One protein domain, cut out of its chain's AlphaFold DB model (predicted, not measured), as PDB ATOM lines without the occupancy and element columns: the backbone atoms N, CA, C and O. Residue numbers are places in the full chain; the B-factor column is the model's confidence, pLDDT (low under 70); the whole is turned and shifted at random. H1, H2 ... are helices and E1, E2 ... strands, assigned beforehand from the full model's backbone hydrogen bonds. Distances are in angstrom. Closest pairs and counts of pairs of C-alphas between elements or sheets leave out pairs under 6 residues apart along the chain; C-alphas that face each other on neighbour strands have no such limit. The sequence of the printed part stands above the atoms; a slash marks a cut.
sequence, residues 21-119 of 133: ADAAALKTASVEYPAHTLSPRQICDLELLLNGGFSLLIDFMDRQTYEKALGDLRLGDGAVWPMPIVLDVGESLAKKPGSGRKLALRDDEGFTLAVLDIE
ATOM      1  N   ALA A  21       4.181  -4.660  16.663       76.88
ATOM      2  CA  ALA A  21       5.557  -4.172  16.729       76.88
ATOM      3  C   ALA A  21       6.562  -5.286  17.082       76.88
ATOM      4  O   ALA A  21       7.606  -5.408  16.433       76.88
ATOM      5  N   ASP A  22       6.226  -6.128  18.061       79.06
ATOM      6  CA  ASP A  22       7.048  -7.271  18.460       79.06
ATOM      7  C   ASP A  22       7.004  -8.372  17.396       79.06
ATOM      8  O   ASP A  22       8.033  -8.977  17.091       79.06
ATOM      9  N   ALA A  23       5.852  -8.574  16.748       77.06
ATOM     10  CA  ALA A  23       5.697  -9.481  15.614       77.06
ATOM     11  C   ALA A  23       6.598  -9.083  14.442       77.06
ATOM     12  O   ALA A  23       7.273  -9.936  13.862       77.06
ATOM     13  N   ALA A  24       6.661  -7.791  14.108       79.25
ATOM     14  CA  ALA A  24       7.532  -7.288  13.053       79.25
ATOM     15  C   ALA A  24       9.015  -7.505  13.390       79.25
ATOM     16  O   ALA A  24       9.765  -8.025  12.560       79.25
ATOM     17  N   ALA A  25       9.431  -7.173  14.617       82.81
ATOM     18  CA  ALA A  25      10.803  -7.384  15.076       82.81
ATOM     19  C   ALA A  25      11.186  -8.874  15.067       82.81
ATOM     20  O   ALA A  25      12.256  -9.247  14.577       82.81
ATOM     21  N   LEU A  26      10.289  -9.736  15.550       82.44
ATOM     22  CA  LEU A  26      10.488 -11.178  15.584       82.44
ATOM     23  C   LEU A  26      10.537 -11.776  14.176       82.44
ATOM     24  O   LEU A  26      11.389 -12.621  13.916       82.44
ATOM     25  N   LYS A  27       9.699 -11.291  13.250       80.88
ATOM     26  CA  LYS A  27       9.707 -11.684  11.834       80.88
ATOM     27  C   LYS A  27      11.011 -11.301  11.136       80.88
ATOM     28  O   LYS A  27      11.521 -12.066  10.320       80.88
ATOM     29  N   THR A  28      11.574 -10.133  11.446       84.06
ATOM     30  CA  THR A  28      12.896  -9.745  10.937       84.06
ATOM     31  C   THR A  28      13.988 -10.640  11.518       84.06
ATOM     32  O   THR A  28      14.818 -11.153  10.771       84.06
ATOM     33  N   ALA A  29      13.966 -10.886  12.829       83.50
ATOM     34  CA  ALA A  29      14.950 -11.743  13.483       83.50
ATOM     35  C   ALA A  29      14.851 -13.214  13.034       83.50
ATOM     36  O   ALA A  29      15.865 -13.905  12.941       83.50
ATOM     37  N   SER A  30      13.649 -13.690  12.688       83.69
ATOM     38  CA  SER A  30      13.407 -15.080  12.295       83.69
ATOM     39  C   SER A  30      13.991 -15.482  10.949       83.69
ATOM     40  O   SER A  30      14.023 -16.670  10.631       83.69
ATOM     41  N   VAL A  31      14.469 -14.521  10.159       82.75
ATOM     42  CA  VAL A  31      15.209 -14.796   8.920       82.75
ATOM     43  C   VAL A  31      16.522 -15.528   9.214       82.75
ATOM     44  O   VAL A  31      16.895 -16.426   8.464       82.75
ATOM     45  N   GLU A  32      17.173 -15.195  10.329       83.88
ATOM     46  CA  GLU A  32      18.441 -15.796  10.764       83.88
ATOM     47  C   GLU A  32      18.240 -17.123  11.512       83.88
ATOM     48  O   GLU A  32      19.189 -17.874  11.759       83.88
ATOM     49  N   TYR A  33      17.001 -17.431  11.902       85.00
ATOM     50  CA  TYR A  33      16.701 -18.662  12.614       85.00
ATOM     51  C   TYR A  33      16.666 -19.850  11.653       85.00
ATOM     52  O   TYR A  33      16.249 -19.726  10.497       85.00
ATOM     53  N   PRO A  34      17.063 -21.048  12.120       85.31
ATOM     54  CA  PRO A  34      16.705 -22.266  11.411       85.31
ATOM     55  C   PRO A  34      15.190 -22.281  11.172       85.31
ATOM     56  O   PRO A  34      14.416 -21.873  12.037       85.31
ATOM     57  N   ALA A  35      14.785 -22.752   9.999       86.38
ATOM     58  CA  ALA A  35      13.383 -22.831   9.626       86.38
ATOM     59  C   ALA A  35      12.932 -24.286   9.504       86.38
ATOM     60  O   ALA A  35      13.690 -25.148   9.046       86.38
ATOM     61  N   HIS A  36      11.689 -24.537   9.894       89.12
ATOM     62  CA  HIS A  36      10.994 -25.791   9.671       89.12
ATOM     63  C   HIS A  36       9.683 -25.511   8.938       89.12
ATOM     64  O   HIS A  36       8.843 -24.758   9.425       89.12
ATOM     65  N   THR A  37       9.540 -26.101   7.754       90.25
ATOM     66  CA  THR A  37       8.279 -26.100   7.012       90.25
ATOM     67  C   THR A  37       7.347 -27.128   7.633       90.25
ATOM     68  O   THR A  37       7.679 -28.315   7.678       90.25
ATOM     69  N   LEU A  38       6.206 -26.651   8.116       89.19
ATOM     70  CA  LEU A  38       5.163 -27.446   8.736       89.19
ATOM     71  C   LEU A  38       4.395 -28.240   7.680       89.19
ATOM     72  O   LEU A  38       4.101 -27.760   6.588       89.19
ATOM     73  N   SER A  39       4.026 -29.464   8.037       89.06
ATOM     74  CA  SER A  39       3.016 -30.228   7.310       89.06
ATOM     75  C   SER A  39       1.611 -29.665   7.572       89.06
ATOM     76  O   SER A  39       1.388 -29.054   8.620       89.06
ATOM     77  N   PRO A  40       0.617 -29.943   6.705       86.50
ATOM     78  CA  PRO A  40      -0.759 -29.480   6.909       86.50
ATOM     79  C   PRO A  40      -1.343 -29.852   8.278       86.50
ATOM     80  O   PRO A  40      -2.066 -29.066   8.880       86.50
ATOM     81  N   ARG A  41      -0.985 -31.030   8.811       86.00
ATOM     82  CA  ARG A  41      -1.411 -31.466  10.149       86.00
ATOM     83  C   ARG A  41      -0.818 -30.581  11.247       86.00
ATOM     84  O   ARG A  41      -1.549 -30.132  12.117       86.00
ATOM     85  N   GLN A  42       0.482 -30.299  11.170       87.12
ATOM     86  CA  GLN A  42       1.165 -29.446  12.144       87.12
ATOM     87  C   GLN A  42       0.692 -27.990  12.074       87.12
ATOM     88  O   GLN A  42       0.691 -27.312  13.095       87.12
ATOM     89  N   ILE A  43       0.282 -27.509  10.894       87.12
ATOM     90  CA  ILE A  43      -0.358 -26.195  10.751       87.12
ATOM     91  C   ILE A  43      -1.680 -26.178  11.521       87.12
ATOM     92  O   ILE A  43      -1.880 -25.281  12.331       87.12
ATOM     93  N   CYS A  44      -2.537 -27.192  11.355       84.94
ATOM     94  CA  CYS A  44      -3.772 -27.288  12.137       84.94
ATOM     95  C   CYS A  44      -3.499 -27.357  13.648       84.94
ATOM     96  O   CYS A  44      -4.178 -26.686  14.422       84.94
ATOM     97  N   ASP A  45      -2.502 -28.135  14.079       84.31
ATOM     98  CA  ASP A  45      -2.128 -28.218  15.496       84.31
ATOM     99  C   ASP A  45      -1.628 -26.860  16.022       84.31
ATOM    100  O   ASP A  45      -2.013 -26.441  17.114       84.31
ATOM    101  N   LEU A  46      -0.830 -26.135  15.228       84.12
ATOM    102  CA  LEU A  46      -0.368 -24.784  15.550       84.12
ATOM    103  C   LEU A  46      -1.537 -23.793  15.641       84.12
ATOM    104  O   LEU A  46      -1.609 -23.027  16.596       84.12
ATOM    105  N   GLU A  47      -2.477 -23.814  14.698       82.69
ATOM    106  CA  GLU A  47      -3.673 -22.965  14.733       82.69
ATOM    107  C   GLU A  47      -4.532 -23.248  15.971       82.69
ATOM    108  O   GLU A  47      -5.050 -22.320  16.595       82.69
ATOM    109  N   LEU A  48      -4.674 -24.520  16.356       81.38
ATOM    110  CA  LEU A  48      -5.407 -24.914  17.558       81.38
ATOM    111  C   LEU A  48      -4.689 -24.493  18.846       81.38
ATOM    112  O   LEU A  48      -5.370 -24.138  19.810       81.38
ATOM    113  N   LEU A  49      -3.353 -24.490  18.867       80.31
ATOM    114  CA  LEU A  49      -2.564 -23.934  19.971       80.31
ATOM    115  C   LEU A  49      -2.743 -22.411  20.063       80.31
ATOM    116  O   LEU A  49      -3.106 -21.901  21.121       80.31
ATOM    117  N   LEU A  50      -2.563 -21.689  18.954       76.38
ATOM    118  CA  LEU A  50      -2.617 -20.223  18.917       76.38
ATOM    119  C   LEU A  50      -4.011 -19.666  19.232       76.38
ATOM    120  O   LEU A  50      -4.128 -18.656  19.921       76.38
ATOM    121  N   ASN A  51      -5.069 -20.340  18.773       72.44
ATOM    122  CA  ASN A  51      -6.452 -19.926  19.023       72.44
ATOM    123  C   ASN A  51      -7.006 -20.424  20.372       72.44
ATOM    124  O   ASN A  51      -8.171 -20.175  20.685       72.44
ATOM    125  N   GLY A  52      -6.219 -21.169  21.161       68.19
ATOM    126  CA  GLY A  52      -6.667 -21.747  22.434       68.19
ATOM    127  C   GLY A  52      -7.680 -22.893  22.289       68.19
ATOM    128  O   GLY A  52      -8.370 -23.240  23.251       68.19
ATOM    129  N   GLY A  53      -7.776 -23.503  21.103       67.88
ATOM    130  CA  GLY A  53      -8.592 -24.697  20.853       67.88
ATOM    131  C   GLY A  53      -8.141 -25.885  21.704       67.88
ATOM    132  O   GLY A  53      -8.968 -26.646  22.216       67.88
ATOM    133  N   PHE A  54      -6.840 -25.980  21.976       68.19
ATOM    134  CA  PHE A  54      -6.303 -26.842  23.023       68.19
ATOM    135  C   PHE A  54      -6.339 -26.139  24.378       68.19
ATOM    136  O   PHE A  54      -5.306 -25.909  24.975       68.19
ATOM    137  N   SER A  55      -7.530 -25.836  24.897       58.88
ATOM    138  CA  SER A  55      -7.775 -25.113  26.168       58.88
ATOM    139  C   SER A  55      -6.993 -25.560  27.431       58.88
ATOM    140  O   SER A  55      -7.109 -24.915  28.471       58.88
ATOM    141  N   LEU A  56      -6.221 -26.650  27.364       66.12
ATOM    142  CA  LEU A  56      -5.356 -27.182  28.424       66.12
ATOM    143  C   LEU A  56      -3.852 -27.168  28.074       66.12
ATOM    144  O   LEU A  56      -3.025 -27.403  28.949       66.12
ATOM    145  N   LEU A  57      -3.492 -26.909  26.815       64.56
ATOM    146  CA  LEU A  57      -2.117 -26.765  26.348       64.56
ATOM    147  C   LEU A  57      -1.888 -25.345  25.852       64.56
ATOM    148  O   LEU A  57      -2.640 -24.813  25.042       64.56
ATOM    149  N   ILE A  58      -0.805 -24.760  26.336       66.31
ATOM    150  CA  ILE A  58      -0.377 -23.406  25.979       66.31
ATOM    151  C   ILE A  58       0.854 -23.409  25.068       66.31
ATOM    152  O   ILE A  58       1.267 -22.352  24.615       66.31
ATOM    153  N   ASP A  59       1.445 -24.580  24.826       71.94
ATOM    154  CA  ASP A  59       2.613 -24.783  23.972       71.94
ATOM    155  C   ASP A  59       2.667 -26.257  23.524       71.94
ATOM    156  O   ASP A  59       1.896 -27.099  24.011       71.94
ATOM    157  N   PHE A  60       3.588 -26.584  22.619       81.31
ATOM    158  CA  PHE A  60       3.989 -27.963  22.371       81.31
ATOM    159  C   PHE A  60       4.472 -28.616  23.671       81.31
ATOM    160  O   PHE A  60       5.068 -27.978  24.539       81.31
ATOM    161  N   MET A  61       4.205 -29.912  23.818       78.31
ATOM    162  CA  MET A  61       4.509 -30.607  25.065       78.31
ATOM    163  C   MET A  61       6.013 -30.720  25.311       78.31
ATOM    164  O   MET A  61       6.754 -31.263  24.487       78.31
ATOM    165  N   ASP A  62       6.434 -30.324  26.513       79.19
ATOM    166  CA  ASP A  62       7.746 -30.678  27.036       79.19
ATOM    167  C   ASP A  62       7.863 -32.194  27.292       79.19
ATOM    168  O   ASP A  62       6.904 -32.975  27.230       79.19
ATOM    169  N   ARG A  63       9.076 -32.637  27.625       77.62
ATOM    170  CA  ARG A  63       9.364 -34.049  27.884       77.62
ATOM    171  C   ARG A  63       8.506 -34.649  28.998       77.62
ATOM    172  O   ARG A  63       8.116 -35.812  28.882       77.62
ATOM    173  N   GLN A  64       8.278 -33.917  30.083       79.62
ATOM    174  CA  GLN A  64       7.572 -34.442  31.249       79.62
ATOM    175  C   GLN A  64       6.080 -34.609  30.948       79.62
ATOM    176  O   GLN A  64       5.484 -35.631  31.293       79.62
ATOM    177  N   THR A  65       5.508 -33.624  30.267       78.12
ATOM    178  CA  THR A  65       4.118 -33.575  29.829       78.12
ATOM    179  C   THR A  65       3.848 -34.655  28.793       78.12
ATOM    180  O   THR A  65       2.877 -35.393  28.929       78.12
ATOM    181  N   TYR A  66       4.753 -34.835  27.829       82.31
ATOM    182  CA  TYR A  66       4.664 -35.902  26.836       82.31
ATOM    183  C   TYR A  66       4.705 -37.304  27.469       82.31
ATOM    184  O   TYR A  66       3.857 -38.141  27.170       82.31
ATOM    185  N   GLU A  67       5.648 -37.575  28.382       80.06
ATOM    186  CA  GLU A  67       5.734 -38.891  29.045       80.06
ATOM    187  C   GLU A  67       4.492 -39.189  29.895       80.06
ATOM    188  O   GLU A  67       4.009 -40.322  29.901       80.06
ATOM    189  N   LYS A  68       3.943 -38.179  30.583       79.38
ATOM    190  CA  LYS A  68       2.684 -38.325  31.325       79.38
ATOM    191  C   LYS A  68       1.486 -38.553  30.406       79.38
ATOM    192  O   LYS A  68       0.652 -39.404  30.712       79.38
ATOM    193  N   ALA A  69       1.409 -37.844  29.282       81.88
ATOM    194  CA  ALA A  69       0.341 -38.034  28.309       81.88
ATOM    195  C   ALA A  69       0.375 -39.457  27.726       81.88
ATOM    196  O   ALA A  69      -0.670 -40.088  27.601       81.88
ATOM    197  N   LEU A  70       1.564 -40.004  27.452       79.44
ATOM    198  CA  LEU A  70       1.708 -41.380  26.971       79.44
ATOM    199  C   LEU A  70       1.415 -42.445  28.036       79.44
ATOM    200  O   LEU A  70       0.803 -43.464  27.721       79.44
ATOM    201  N   GLY A  71       1.880 -42.246  29.272       79.56
ATOM    202  CA  GLY A  71       1.743 -43.244  30.338       79.56
ATOM    203  C   GLY A  71       0.368 -43.245  31.004       79.56
ATOM    204  O   GLY A  71      -0.244 -44.298  31.167       79.56
ATOM    205  N   ASP A  72      -0.123 -42.058  31.356       79.75
ATOM    206  CA  ASP A  72      -1.289 -41.875  32.226       79.75
ATOM    207  C   ASP A  72      -2.489 -41.250  31.499       79.75
ATOM    208  O   ASP A  72      -3.547 -41.066  32.111       79.75
ATOM    209  N   LEU A  73      -2.341 -40.904  30.210       80.25
ATOM    210  CA  LEU A  73      -3.330 -40.154  29.422       80.25
ATOM    211  C   LEU A  73      -3.742 -38.857  30.124       80.25
ATOM    212  O   LEU A  73      -4.923 -38.494  30.129       80.25
ATOM    213  N   ARG A  74      -2.789 -38.189  30.787       80.12
ATOM    214  CA  ARG A  74      -3.026 -36.977  31.577       80.12
ATOM    215  C   ARG A  74      -1.904 -35.956  31.446       80.12
ATOM    216  O   ARG A  74      -0.751 -36.316  31.243       80.12
ATOM    217  N   LEU A  75      -2.247 -34.686  31.641       78.56
ATOM    218  CA  LEU A  75      -1.293 -33.582  31.752       78.56
ATOM    219  C   LEU A  75      -0.749 -33.439  33.183       78.56
ATOM    220  O   LEU A  75      -1.166 -34.133  34.118       78.56
ATOM    221  N   GLY A  76       0.212 -32.525  33.364       69.00
ATOM    222  CA  GLY A  76       0.833 -32.227  34.659       69.00
ATOM    223  C   GLY A  76      -0.163 -31.807  35.746       69.00
ATOM    224  O   GLY A  76       0.032 -32.158  36.910       69.00
ATOM    225  N   ASP A  77      -1.250 -31.147  35.352       68.50
ATOM    226  CA  ASP A  77      -2.361 -30.687  36.196       68.50
ATOM    227  C   ASP A  77      -3.432 -31.764  36.479       68.50
ATOM    228  O   ASP A  77      -4.382 -31.530  37.228       68.50
ATOM    229  N   GLY A  78      -3.275 -32.961  35.906       71.25
ATOM    230  CA  GLY A  78      -4.200 -34.077  36.055       71.25
ATOM    231  C   GLY A  78      -5.365 -34.086  35.062       71.25
ATOM    232  O   GLY A  78      -6.193 -34.997  35.148       71.25
ATOM    233  N   ALA A  79      -5.457 -33.149  34.117       77.00
ATOM    234  CA  ALA A  79      -6.475 -33.182  33.073       77.00
ATOM    235  C   ALA A  79      -6.269 -34.376  32.126       77.00
ATOM    236  O   ALA A  79      -5.135 -34.732  31.823       77.00
ATOM    237  N   VAL A  80      -7.356 -35.017  31.675       78.81
ATOM    238  CA  VAL A  80      -7.283 -36.164  30.750       78.81
ATOM    239  C   VAL A  80      -6.886 -35.671  29.365       78.81
ATOM    240  O   VAL A  80      -7.573 -34.832  28.789       78.81
ATOM    241  N   TRP A  81      -5.798 -36.218  28.835       77.88
ATOM    242  CA  TRP A  81      -5.207 -35.826  27.568       77.88
ATOM    243  C   TRP A  81      -4.529 -37.026  26.886       77.88
ATOM    244  O   TRP A  81      -3.366 -37.325  27.159       77.88
ATOM    245  N   PRO A  82      -5.252 -37.753  26.018       72.94
ATOM    246  CA  PRO A  82      -4.749 -38.980  25.403       72.94
ATOM    247  C   PRO A  82      -3.922 -38.752  24.127       72.94
ATOM    248  O   PRO A  82      -3.431 -39.719  23.555       72.94
ATOM    249  N   MET A  83      -3.804 -37.509  23.644       76.25
ATOM    250  CA  MET A  83      -3.226 -37.204  22.332       76.25
ATOM    251  C   MET A  83      -1.983 -36.313  22.464       76.25
ATOM    252  O   MET A  83      -2.133 -35.120  22.705       76.25
ATOM    253  N   PRO A  84      -0.755 -36.834  22.324       76.00
ATOM    254  CA  PRO A  84       0.439 -35.999  22.426       76.00
ATOM    255  C   PRO A  84       0.461 -34.942  21.313       76.00
ATOM    256  O   PRO A  84       0.286 -35.274  20.142       76.00
ATOM    257  N   ILE A  85       0.685 -33.678  21.683       81.56
ATOM    258  CA  ILE A  85       0.864 -32.565  20.740       81.56
ATOM    259  C   ILE A  85       2.348 -32.209  20.740       81.56
ATOM    260  O   ILE A  85       2.850 -31.557  21.658       81.56
ATOM    261  N   VAL A  86       3.062 -32.707  19.734       83.06
ATOM    262  CA  VAL A  86       4.513 -32.556  19.571       83.06
ATOM    263  C   VAL A  86       4.837 -32.083  18.161       83.06
ATOM    264  O   VAL A  86       4.105 -32.367  17.216       83.06
ATOM    265  N   LEU A  87       5.948 -31.361  18.014       85.06
ATOM    266  CA  LEU A  87       6.419 -30.908  16.712       85.06
ATOM    267  C   LEU A  87       7.455 -31.885  16.146       85.06
ATOM    268  O   LEU A  87       8.621 -31.879  16.544       85.06
ATOM    269  N   ASP A  88       7.036 -32.691  15.175       83.44
ATOM    270  CA  ASP A  88       7.951 -33.556  14.433       83.44
ATOM    271  C   ASP A  88       8.888 -32.754  13.528       83.44
ATOM    272  O   ASP A  88       8.459 -32.035  12.629       83.44
ATOM    273  N   VAL A  89      10.194 -32.927  13.721       82.25
ATOM    274  CA  VAL A  89      11.220 -32.254  12.922       82.25
ATOM    275  C   VAL A  89      12.147 -33.256  12.243       82.25
ATOM    276  O   VAL A  89      12.437 -34.335  12.759       82.25
ATOM    277  N   GLY A  90      12.655 -32.894  11.063       80.25
ATOM    278  CA  GLY A  90      13.599 -33.736  10.326       80.25
ATOM    279  C   GLY A  90      14.907 -33.971  11.094       80.25
ATOM    280  O   GLY A  90      15.377 -33.103  11.832       80.25
ATOM    281  N   GLU A  91      15.554 -35.124  10.870       76.38
ATOM    282  CA  GLU A  91      16.789 -35.503  11.585       76.38
ATOM    283  C   GLU A  91      17.906 -34.450  11.494       76.38
ATOM    284  O   GLU A  91      18.704 -34.307  12.418       76.38
ATOM    285  N   SER A  92      17.998 -33.719  10.381       76.44
ATOM    286  CA  SER A  92      19.000 -32.665  10.174       76.44
ATOM    287  C   SER A  92      18.816 -31.475  11.119       76.44
ATOM    288  O   SER A  92      19.801 -30.853  11.525       76.44
ATOM    289  N   LEU A  93      17.569 -31.170  11.480       76.31
ATOM    290  CA  LEU A  93      17.222 -30.149  12.459       76.31
ATOM    291  C   LEU A  93      17.450 -30.685  13.876       76.31
ATOM    292  O   LEU A  93      18.049 -29.994  14.699       76.31
ATOM    293  N   ALA A  94      17.069 -31.946  14.108       75.44
ATOM    294  CA  ALA A  94      17.175 -32.599  15.408       75.44
ATOM    295  C   ALA A  94      18.622 -32.854  15.868       75.44
ATOM    296  O   ALA A  94      18.919 -32.816  17.057       75.44
ATOM    297  N   LYS A  95      19.550 -33.096  14.931       70.94
ATOM    298  CA  LYS A  95      20.977 -33.344  15.220       70.94
ATOM    299  C   LYS A  95      21.741 -32.115  15.701       70.94
ATOM    300  O   LYS A  95      22.892 -32.253  16.106       70.94
ATOM    301  N   LYS A  96      21.159 -30.919  15.617       63.53
ATOM    302  CA  LYS A  96      21.826 -29.691  16.050       63.53
ATOM    303  C   LYS A  96      21.472 -29.427  17.520       63.53
ATOM    304  O   LYS A  96      20.364 -28.955  17.770       63.53
ATOM    305  N   PRO A  97      22.376 -29.697  18.480       51.09
ATOM    306  CA  PRO A  97      22.090 -29.484  19.893       51.09
ATOM    307  C   PRO A  97      21.845 -27.997  20.174       51.09
ATOM    308  O   PRO A  97      22.497 -27.130  19.590       51.09
ATOM    309  N   GLY A  98      20.904 -27.704  21.069       53.12
ATOM    310  CA  GLY A  98      20.745 -26.367  21.631       53.12
ATOM    311  C   GLY A  98      19.354 -26.122  22.191       53.12
ATOM    312  O   GLY A  98      18.492 -25.619  21.478       53.12
ATOM    313  N   SER A  99      19.181 -26.433  23.473       53.16
ATOM    314  CA  SER A  99      18.197 -25.789  24.342       53.16
ATOM    315  C   SER A  99      18.397 -24.265  24.298       53.16
ATOM    316  O   SER A  99      19.538 -23.800  24.383       53.16
ATOM    317  N   GLY A 100      17.321 -23.493  24.138       59.53
ATOM    318  CA  GLY A 100      17.356 -22.029  24.007       59.53
ATOM    319  C   GLY A 100      17.527 -21.512  22.573       59.53
ATOM    320  O   GLY A 100      17.916 -20.360  22.375       59.53
ATOM    321  N   ARG A 101      17.278 -22.348  21.556       76.12
ATOM    322  CA  ARG A 101      17.297 -21.926  20.148       76.12
ATOM    323  C   ARG A 101      15.900 -21.567  19.672       76.12
ATOM    324  O   ARG A 101      14.961 -22.320  19.888       76.12
ATOM    325  N   LYS A 102      15.808 -20.469  18.928       85.62
ATOM    326  CA  LYS A 102      14.599 -20.086  18.203       85.62
ATOM    327  C   LYS A 102      14.513 -20.837  16.878       85.62
ATOM    328  O   LYS A 102      15.516 -20.979  16.173       85.62
ATOM    329  N   LEU A 103      13.321 -21.316  16.549       87.06
ATOM    330  CA  LEU A 103      12.995 -22.012  15.312       87.06
ATOM    331  C   LEU A 103      11.848 -21.290  14.614       87.06
ATOM    332  O   LEU A 103      10.777 -21.137  15.187       87.06
ATOM    333  N   ALA A 104      12.064 -20.867  13.372       89.44
ATOM    334  CA  ALA A 104      11.002 -20.298  12.557       89.44
ATOM    335  C   ALA A 104      10.114 -21.423  12.005       89.44
ATOM    336  O   ALA A 104      10.599 -22.303  11.290       89.44
ATOM    337  N   LEU A 105       8.823 -21.386  12.314       89.44
ATOM    338  CA  LEU A 105       7.822 -22.287  11.755       89.44
ATOM    339  C   LEU A 105       7.224 -21.639  10.511       89.44
ATOM    340  O   LEU A 105       6.745 -20.503  10.575       89.44
ATOM    341  N   ARG A 106       7.287 -22.338   9.379       90.38
ATOM    342  CA  ARG A 106       6.814 -21.837   8.086       90.38
ATOM    343  C   ARG A 106       5.740 -22.728   7.490       90.38
ATOM    344  O   ARG A 106       5.748 -23.928   7.746       90.38
ATOM    345  N   ASP A 107       4.869 -22.158   6.674       90.19
ATOM    346  CA  ASP A 107       4.015 -22.936   5.775       90.19
ATOM    347  C   ASP A 107       4.788 -23.420   4.532       90.19
ATOM    348  O   ASP A 107       6.004 -23.215   4.393       90.19
ATOM    349  N   ASP A 108       4.080 -24.113   3.645       88.81
ATOM    350  CA  ASP A 108       4.585 -24.612   2.369       88.81
ATOM    351  C   ASP A 108       4.866 -23.497   1.350       88.81
ATOM    352  O   ASP A 108       5.715 -23.670   0.474       88.81
ATOM    353  N   GLU A 109       4.231 -22.334   1.504       87.62
ATOM    354  CA  GLU A 109       4.497 -21.125   0.719       87.62
ATOM    355  C   GLU A 109       5.758 -20.371   1.197       87.62
ATOM    356  O   GLU A 109       6.314 -19.537   0.477       87.62
ATOM    357  N   GLY A 110       6.268 -20.702   2.388       84.56
ATOM    358  CA  GLY A 110       7.471 -20.130   2.988       84.56
ATOM    359  C   GLY A 110       7.218 -18.930   3.904       84.56
ATOM    360  O   GLY A 110       8.186 -18.313   4.370       84.56
ATOM    361  N   PHE A 111       5.962 -18.599   4.208       86.56
ATOM    362  CA  PHE A 111       5.625 -17.582   5.198       86.56
ATOM    363  C   PHE A 111       5.933 -18.086   6.603       86.56
ATOM    364  O   PHE A 111       5.648 -19.223   6.952       86.56
ATOM    365  N   THR A 112       6.531 -17.227   7.432       88.38
ATOM    366  CA  THR A 112       6.773 -17.548   8.846       88.38
ATOM    367  C   THR A 112       5.505 -17.286   9.644       88.38
ATOM    368  O   THR A 112       5.070 -16.138   9.730       88.38
ATOM    369  N   LEU A 113       4.939 -18.353  10.207       86.62
ATOM    370  CA  LEU A 113       3.699 -18.340  10.981       86.62
ATOM    371  C   LEU A 113       3.962 -18.091  12.469       86.62
ATOM    372  O   LEU A 113       3.222 -17.360  13.116       86.62
ATOM    373  N   ALA A 114       5.028 -18.687  13.009       86.38
ATOM    374  CA  ALA A 114       5.383 -18.586  14.421       86.38
ATOM    375  C   ALA A 114       6.889 -18.787  14.634       86.38
ATOM    376  O   ALA A 114       7.598 -19.300  13.762       86.38
ATOM    377  N   VAL A 115       7.380 -18.407  15.813       86.81
ATOM    378  CA  VAL A 115       8.730 -18.745  16.275       86.81
ATOM    379  C   VAL A 115       8.612 -19.580  17.538       86.81
ATOM    380  O   VAL A 115       8.000 -19.145  18.506       86.81
ATOM    381  N   LEU A 116       9.222 -20.760  17.516       86.19
ATOM    382  CA  LEU A 116       9.267 -21.681  18.641       86.19
ATOM    383  C   LEU A 116      10.589 -21.529  19.393       86.19
ATOM    384  O   LEU A 116      11.658 -21.572  18.779       86.19
ATOM    385  N   ASP A 117      10.521 -21.400  20.712       84.69
ATOM    386  CA  ASP A 117      11.680 -21.539  21.588       84.69
ATOM    387  C   ASP A 117      11.882 -23.021  21.924       84.69
ATOM    388  O   ASP A 117      11.081 -23.645  22.609       84.69
ATOM    389  N   ILE A 118      12.954 -23.617  21.398       82.62
ATOM    390  CA  ILE A 118      13.246 -25.034  21.608       82.62
ATOM    391  C   ILE A 118      13.843 -25.227  23.002       82.62
ATOM    392  O   ILE A 118      14.987 -24.831  23.257       82.62
ATOM    393  N   GLU A 119      13.111 -25.918  23.872       77.44
ATOM    394  CA  GLU A 119      13.617 -26.364  25.173       77.44
ATOM    395  C   GLU A 119      14.343 -27.714  25.088       77.44
ATOM    396  O   GLU A 119      15.456 -27.846  25.600       77.44
TER     397      GLU A 119
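AT A GLANCE: This is residues 21 to 119 of the 133 residues of the protein "PUA-like domain-containing protein" of Candidatus Kentron sp. SD (UniProt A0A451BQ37). A small three-stranded sheet has the helix H1 across one face, while at the other end of the long axis the helix H3 and the loops around it make a separate head, reached by two long stretches with no named element, residues 51 to 62 and 73 to 90. H2 only grazes the sheet, and no helix touches another. The printed part has 99 residues, with four named helices and three named strands in the order H1 E1 H2 H3 H4 E2 E3; the sheet, in the order E1 E2 E3, is mixed, and the class is mixed, helices and strands. The whole is compact, with a radius of gyration of the C-alphas of 14.3 A and spans of 40 by 30 by 24 A.

HOW THE PARTS SIT: Begin at residues 21 to 29, H1, which is on the sheet of E1, residues 35 to 37, E2, residues 101 to 106, and E3, residues 112 to 118. On a local plane fitted to just 6 C-alphas of the sheet, H1 has a height over the sheet of 10.1 A and runs across the strands, at 82 degrees to E3; it lies over E3 and only just over E2, with 3 of its C-alphas. The closest C-alphas of H1 and E3 are those of Lys 27 and Thr 112, 7.2 A apart. E1, an edge strand, is parallel to E2 at 34 degrees; look for N 36 and O 104 within hydrogen-bond range at 2.9 A. H2, residues 40 to 50, only grazes the sheet, with its residues 42 to 50. H3, residues 63 to 72, is not on the sheet and is apart from H2. H4, residues 91 to 94, is not on the sheet either and is only just apart from E1, the closest C-alphas being 8.1 A apart. E1, then H2, H3 and H4, then E2 form a strand-helix-strand unit, two parallel neighbour strands with helices between them. E2 and E3 are a hairpin, antiparallel at 153 degrees, with N 103 and O 116 at 2.8 A. In H1, H2 and H3 every O i to N i+4 pair is within hydrogen-bond range; H4 is too short for such a pair.

IN THESE COORDINATES: Find C-alpha 21 at (5.557, -4.172, 16.729); from there H1 runs 12.5 A to C-alpha 29. E1 covers 6.6 A, H2 15.3 A, H3 13.9 A and H4 4.8 A. E2 starts at C-alpha 101, at (17.297, -21.926, 20.148), and runs 16.0 A. E3 runs 16.1 A to C-alpha 118 at (13.246, -25.034, 21.608).

THE WHOLE: The two C-alphas farthest apart are those of Ala 21 and Gly 71, at 41.5 A. The printed part has no cut. The links H2 to H3 and H3 to H4 are long. Mean pLDDT of the printed part is 79.2; look for values under 70 at residues 52 to 58, 76 to 77 and 96 to 100.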